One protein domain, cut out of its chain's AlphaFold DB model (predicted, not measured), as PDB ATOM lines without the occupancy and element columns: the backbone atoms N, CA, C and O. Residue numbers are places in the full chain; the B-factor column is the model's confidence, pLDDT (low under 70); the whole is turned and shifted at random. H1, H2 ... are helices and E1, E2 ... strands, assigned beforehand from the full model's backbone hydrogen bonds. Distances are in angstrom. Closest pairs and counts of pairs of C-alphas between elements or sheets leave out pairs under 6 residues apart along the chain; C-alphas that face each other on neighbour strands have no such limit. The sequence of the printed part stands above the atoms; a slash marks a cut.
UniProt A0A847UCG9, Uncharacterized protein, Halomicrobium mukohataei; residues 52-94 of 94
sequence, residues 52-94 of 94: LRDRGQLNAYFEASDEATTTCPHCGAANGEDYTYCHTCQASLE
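What this domain is: This is residues 52 to 94 of the 94 residues of an uncharacterized protein of Halomicrobium mukohataei (UniProt A0A847UCG9). One helix, H1, runs past a very small two-stranded hairpin, E1 and E2, with E2 the strand nearer to it; the long tail after E2, residues 81 to 94, loops round on another side of the hairpin and has no named element. The printed part has 43 residues, with one named helix and two named strands in the order H1, E1, E2, and the strands make an antiparallel sheet of order E1 - E2. The class is mixed, helices and strands, though under half of the residues are in named elements. The whole is compact, with a radius of gyration of the C-alphas of 9.4 A and spans of 24 by 23 by 14 A.

Where its parts are: H1 is residues 53 to 64, 16.4 A from C-alpha 53 at (-40.896, 22.236, -7.536) to C-alpha 64 at (-24.552, 22.401, -9.108). E1 is residues 69 to 71, 6.6 A long. E2 is residues 78 to 80, 7.0 A long, and ends with C-alpha 80 at (-28.682, 28.329, -19.250).

How they stand to each other: In H1, 6 of 8 O i to N i+4 pairs are within hydrogen-bond range. A tight link of 4 residues joins H1 to E1; their closest C-alphas, those of Phe 62 and Thr 69, are 7.0 A apart. E1 and E2 form a hairpin, antiparallel at 139 degrees, with N 70 and O 79 within hydrogen-bond range at 2.8 A, and N 79 and O 70 also at 2.8 A. H1 and E2 have 6 pairs of C-alphas within 8 A, the closest being Asn 59 and Ala 78 at 5.7 A.

The domain as a whole: The two C-alphas farthest apart, those of Arg 53 and Glu 94, are 25.4 A apart. The printed part has no cut, and the link from E1 to E2 is short, with 6 residues. The mean pLDDT of the printed part is 78.3, and residues 52 to 59 and residue 66 are under 70.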
ATOM      1  N   LEU A  52     -44.245  24.885  -7.789       47.16
ATOM      2  CA  LEU A  52     -42.970  25.518  -7.446       47.16
ATOM      3  C   LEU A  52     -41.761  24.563  -7.499       47.16
ATOM      4  O   LEU A  52     -40.628  25.037  -7.551       47.16
ATOM      5  N   ARG A  53     -41.973  23.238  -7.509       48.16
ATOM      6  CA  ARG A  53     -40.896  22.236  -7.536       48.16
ATOM      7  C   ARG A  53     -40.144  22.227  -8.872       48.16
ATOM      8  O   ARG A  53     -38.962  21.914  -8.892       48.16
ATOM      9  N   ASP A  54     -40.796  22.677  -9.943       53.59
ATOM     10  CA  ASP A  54     -40.169  22.855 -11.257       53.59
ATOM     11  C   ASP A  54     -39.202  24.058 -11.288       53.59
ATOM     12  O   ASP A  54     -38.157  24.026 -11.928       53.59
ATOM     13  N   ARG A  55     -39.475  25.114 -10.504       55.78
ATOM     14  CA  ARG A  55     -38.618  26.316 -10.452       55.78
ATOM     15  C   ARG A  55     -37.345  26.106  -9.637       55.78
ATOM     16  O   ARG A  55     -36.273  26.549 -10.030       55.78
ATOM     17  N   GLY A  56     -37.459  25.438  -8.489       60.69
ATOM     18  CA  GLY A  56     -36.313  25.210  -7.604       60.69
ATOM     19  C   GLY A  56     -35.348  24.149  -8.132       60.69
ATOM     20  O   GLY A  56     -34.141  24.276  -7.943       60.69
ATOM     21  N   GLN A  57     -35.861  23.119  -8.811       68.00
ATOM     22  CA  GLN A  57     -35.038  22.005  -9.277       68.00
ATOM     23  C   GLN A  57     -34.079  22.415 -10.402       68.00
ATOM     24  O   GLN A  57     -32.919  22.013 -10.367       68.00
ATOM     25  N   LEU A  58     -34.523  23.238 -11.360       69.31
ATOM     26  CA  LEU A  58     -33.629  23.759 -12.401       69.31
ATOM     27  C   LEU A  58     -32.596  24.731 -11.830       69.31
ATOM     28  O   LEU A  58     -31.427  24.643 -12.189       69.31
ATOM     29  N   ASN A  59     -32.990  25.609 -10.904       67.81
ATOM     30  CA  ASN A  59     -32.039  26.530 -10.283       67.81
ATOM     31  C   ASN A  59     -30.946  25.773  -9.507       67.81
ATOM     32  O   ASN A  59     -29.770  26.079  -9.653       67.81
ATOM     33  N   ALA A  60     -31.320  24.729  -8.760       71.19
ATOM     34  CA  ALA A  60     -30.370  23.866  -8.058       71.19
ATOM     35  C   ALA A  60     -29.477  23.045  -9.009       71.19
ATOM     36  O   ALA A  60     -28.317  22.795  -8.690       71.19
ATOM     37  N   TYR A  61     -29.992  22.629 -10.173       73.31
ATOM     38  CA  TYR A  61     -29.181  21.995 -11.216       73.31
ATOM     39  C   TYR A  61     -28.115  22.958 -11.743       73.31
ATOM     40  O   TYR A  61     -26.946  22.592 -11.775       73.31
ATOM     41  N   PHE A  62     -28.505  24.192 -12.070       73.44
ATOM     42  CA  PHE A  62     -27.588  25.211 -12.575       73.44
ATOM     43  C   PHE A  62     -26.563  25.672 -11.534       73.44
ATOM     44  O   PHE A  62     -25.419  25.931 -11.882       73.44
ATOM     45  N   GLU A  63     -26.937  25.728 -10.253       70.38
ATOM     46  CA  GLU A  63     -25.998  25.977  -9.150       70.38
ATOM     47  C   GLU A  63     -25.001  24.825  -8.945       70.38
ATOM     48  O   GLU A  63     -23.879  25.056  -8.495       70.38
ATOM     49  N   ALA A  64     -25.402  23.584  -9.239       73.25
ATOM     50  CA  ALA A  64     -24.552  22.401  -9.108       73.25
ATOM     51  C   ALA A  64     -23.706  22.113 -10.361       73.25
ATOM     52  O   ALA A  64     -22.695  21.416 -10.267       73.25
ATOM     53  N   SER A  65     -24.121  22.602 -11.528       70.25
ATOM     54  CA  SER A  65     -23.373  22.491 -12.776       70.25
ATOM     55  C   SER A  65     -22.364  23.634 -12.894       70.25
ATOM     56  O   SER A  65     -22.743  24.791 -12.774       70.25
ATOM     57  N   ASP A  66     -21.112  23.342 -13.248       65.75
ATOM     58  CA  ASP A  66     -20.116  24.356 -13.654       65.75
ATOM     59  C   ASP A  66     -20.426  24.972 -15.046       65.75
ATOM     60  O   ASP A  66     -19.537  25.468 -15.743       65.75
ATOM     61  N   GLU A  67     -21.677  24.900 -15.502       72.75
ATOM     62  CA  GLU A  67     -22.111  25.461 -16.778       72.75
ATOM     63  C   GLU A  67     -22.278  26.981 -16.671       72.75
ATOM     64  O   GLU A  67     -22.616  27.533 -15.621       72.75
ATOM     65  N   ALA A  68     -22.034  27.679 -17.779       75.69
ATOM     66  CA  ALA A  68     -22.276  29.109 -17.847       75.69
ATOM     67  C   ALA A  68     -23.784  29.382 -17.718       75.69
ATOM     68  O   ALA A  68     -24.616  28.760 -18.382       75.69
ATOM     69  N   THR A  69     -24.138  30.305 -16.826       84.62
ATOM     70  CA  THR A  69     -25.527  30.654 -16.521       84.62
ATOM     71  C   THR A  69     -25.733  32.158 -16.631       84.62
ATOM     72  O   THR A  69     -24.845  32.959 -16.337       84.62
ATOM     73  N   THR A  70     -26.934  32.547 -17.051       87.50
ATOM     74  CA  THR A  70     -27.405  33.930 -17.059       87.50
ATOM     75  C   THR A  70     -28.477  34.133 -15.992       87.50
ATOM     76  O   THR A  70     -29.470  33.397 -15.907       87.50
ATOM     77  N   THR A  71     -28.279  35.137 -15.139       87.88
ATOM     78  CA  THR A  71     -29.223  35.477 -14.072       87.88
ATOM     79  C   THR A  71     -30.334  36.357 -14.626       87.88
ATOM     80  O   THR A  71     -30.081  37.435 -15.159       87.88
ATOM     81  N   CYS A  72     -31.585  35.935 -14.448       89.25
ATOM     82  CA  CYS A  72     -32.732  36.715 -14.892       89.25
ATOM     83  C   CYS A  72     -32.806  38.064 -14.145       89.25
ATOM     84  O   CYS A  72     -32.891  38.063 -12.912       89.25
ATOM     85  N   PRO A  73     -32.887  39.209 -14.848       88.50
ATOM     86  CA  PRO A  73     -32.952  40.526 -14.209       88.50
ATOM     87  C   PRO A  73     -34.291  40.790 -13.503       88.50
ATOM     88  O   PRO A  73     -34.378  41.662 -12.641       88.50
ATOM     89  N   HIS A  74     -35.342  40.041 -13.849       88.94
ATOM     90  CA  HIS A  74     -36.683  40.231 -13.296       88.94
ATOM     91  C   HIS A  74     -36.927  39.447 -12.003       88.94
ATOM     92  O   HIS A  74     -37.610  39.947 -11.112       88.94
ATOM     93  N   CYS A  75     -36.407  38.219 -11.898       86.88
ATOM     94  CA  CYS A  75     -36.691  37.330 -10.765       86.88
ATOM     95  C   CYS A  75     -35.453  36.705 -10.108       86.88
ATOM     96  O   CYS A  75     -35.607  35.979  -9.130       86.88
ATOM     97  N   GLY A  76     -34.248  36.944 -10.633       86.12
ATOM     98  CA  GLY A  76     -32.992  36.454 -10.055       86.12
ATOM     99  C   GLY A  76     -32.691  34.966 -10.262       86.12
ATOM    100  O   GLY A  76     -31.708  34.482  -9.717       86.12
ATOM    101  N   ALA A  77     -33.506  34.234 -11.029       86.31
ATOM    102  CA  ALA A  77     -33.272  32.813 -11.303       86.31
ATOM    103  C   ALA A  77     -32.124  32.611 -12.307       86.31
ATOM    104  O   ALA A  77     -32.016  33.382 -13.266       86.31
ATOM    105  N   ALA A  78     -31.324  31.559 -12.131       87.44
ATOM    106  CA  ALA A  78     -30.282  31.143 -13.066       87.44
ATOM    107  C   ALA A  78     -30.895  30.412 -14.272       87.44
ATOM    108  O   ALA A  78     -31.746  29.538 -14.118       87.44
ATOM    109  N   ASN A  79     -30.497  30.777 -15.487       86.69
ATOM    110  CA  ASN A  79     -30.928  30.137 -16.731       86.69
ATOM    111  C   ASN A  79     -29.684  29.728 -17.522       86.69
ATOM    112  O   ASN A  79     -28.655  30.390 -17.412       86.69
ATOM    113  N   GLY A  80     -29.768  28.669 -18.326       84.44
ATOM    114  CA  GLY A  80     -28.682  28.329 -19.250       84.44
ATOM    115  C   GLY A  80     -28.518  29.396 -20.337       84.44
ATOM    116  O   GLY A  80     -29.467  30.125 -20.637       84.44
ATOM    117  N   GLU A  81     -27.338  29.479 -20.950       82.94
ATOM    118  CA  GLU A  81     -27.052  30.463 -22.011       82.94
ATOM    119  C   GLU A  81     -27.965  30.326 -23.245       82.94
ATOM    120  O   GLU A  81     -28.233  31.314 -23.921       82.94
ATOM    121  N   ASP A  82     -28.505  29.130 -23.502       83.50
ATOM    122  CA  ASP A  82     -29.394  28.859 -24.642       83.50
ATOM    123  C   ASP A  82     -30.862  29.282 -24.415       83.50
ATOM    124  O   ASP A  82     -31.713  29.117 -25.295       83.50
ATOM    125  N   TYR A  83     -31.205  29.807 -23.235       83.75
ATOM    126  CA  TYR A  83     -32.576  30.202 -22.914       83.75
ATOM    127  C   TYR A  83     -32.865  31.620 -23.423       83.75
ATOM    128  O   TYR A  83     -32.200  32.578 -23.049       83.75
ATOM    129  N   THR A  84     -33.925  31.780 -24.222       91.56
ATOM    130  CA  THR A  84     -34.441  33.109 -24.620       91.56
ATOM    131  C   THR A  84     -35.346  33.726 -23.547       91.56
ATOM    132  O   THR A  84     -35.391  34.940 -23.374       91.56
ATOM    133  N   TYR A  85     -36.064  32.882 -22.801       89.88
ATOM    134  CA  TYR A  85     -37.012  33.291 -21.765       89.88
ATOM    135  C   TYR A  85     -36.684  32.613 -20.440       89.88
ATOM    136  O   TYR A  85     -36.246  31.462 -20.407       89.88
ATOM    137  N   CYS A  86     -36.947  33.306 -19.334       88.25
ATOM    138  CA  CYS A  86     -36.688  32.768 -18.007       88.25
ATOM    139  C   CYS A  86     -37.590  31.561 -17.700       88.25
ATOM    140  O   CYS A  86     -38.816  31.691 -17.699       88.25
ATOM    141  N   HIS A  87     -37.001  30.424 -17.321       80.88
ATOM    142  CA  HIS A  87     -37.750  29.215 -16.945       80.88
ATOM    143  C   HIS A  87     -38.680  29.438 -15.732       80.88
ATOM    144  O   HIS A  87     -39.677  28.744 -15.556       80.88
ATOM    145  N   THR A  88     -38.376  30.437 -14.895       83.88
ATOM    146  CA  THR A  88     -39.140  30.754 -13.685       83.88
ATOM    147  C   THR A  88     -40.252  31.779 -13.928       83.88
ATOM    148  O   THR A  88     -41.406  31.522 -13.565       83.88
ATOM    149  N   CYS A  89     -39.933  32.947 -14.498       87.12
ATOM    150  CA  CYS A  89     -40.878  34.068 -14.623       87.12
ATOM    151  C   CYS A  89     -41.351  34.346 -16.056       87.12
ATOM    152  O   CYS A  89     -42.202  35.211 -16.240       87.12
ATOM    153  N   GLN A  90     -40.824  33.622 -17.048       89.81
ATOM    154  CA  GLN A  90     -41.156  33.747 -18.475       89.81
ATOM    155  C   GLN A  90     -40.868  35.128 -19.094       89.81
ATOM    156  O   GLN A  90     -41.230  35.369 -20.242       89.81
ATOM    157  N   ALA A  91     -40.194  36.032 -18.375       89.75
ATOM    158  CA  ALA A  91     -39.697  37.279 -18.946       89.75
ATOM    159  C   ALA A  91     -38.551  37.012 -19.939       89.75
ATOM    160  O   ALA A  91     -37.858  35.995 -19.816       89.75
ATOM    161  N   SER A  92     -38.355  37.920 -20.902       90.69
ATOM    162  CA  SER A  92     -37.204  37.854 -21.814       90.69
ATOM    163  C   SER A  92     -35.896  37.991 -21.031       90.69
ATOM    164  O   SER A  92     -35.862  38.649 -19.987       90.69
ATOM    165  N   LEU A  93     -34.846  37.317 -21.503       87.19
ATOM    166  CA  LEU A  93     -33.504  37.367 -20.913       87.19
ATOM    167  C   LEU A  93     -32.581  38.389 -21.602       87.19
ATOM    168  O   LEU A  93     -31.432  38.531 -21.188       87.19
ATOM    169  N   GLU A  94     -33.092  39.095 -22.616       78.75
ATOM    170  CA  GLU A  94     -32.426  40.203 -23.323       78.75
ATOM    171  C   GLU A  94     -32.710  41.587 -22.716       78.75
ATOM    172  O   GLU A  94     -33.822  41.798 -22.173       78.75
TER     173      GLU A  94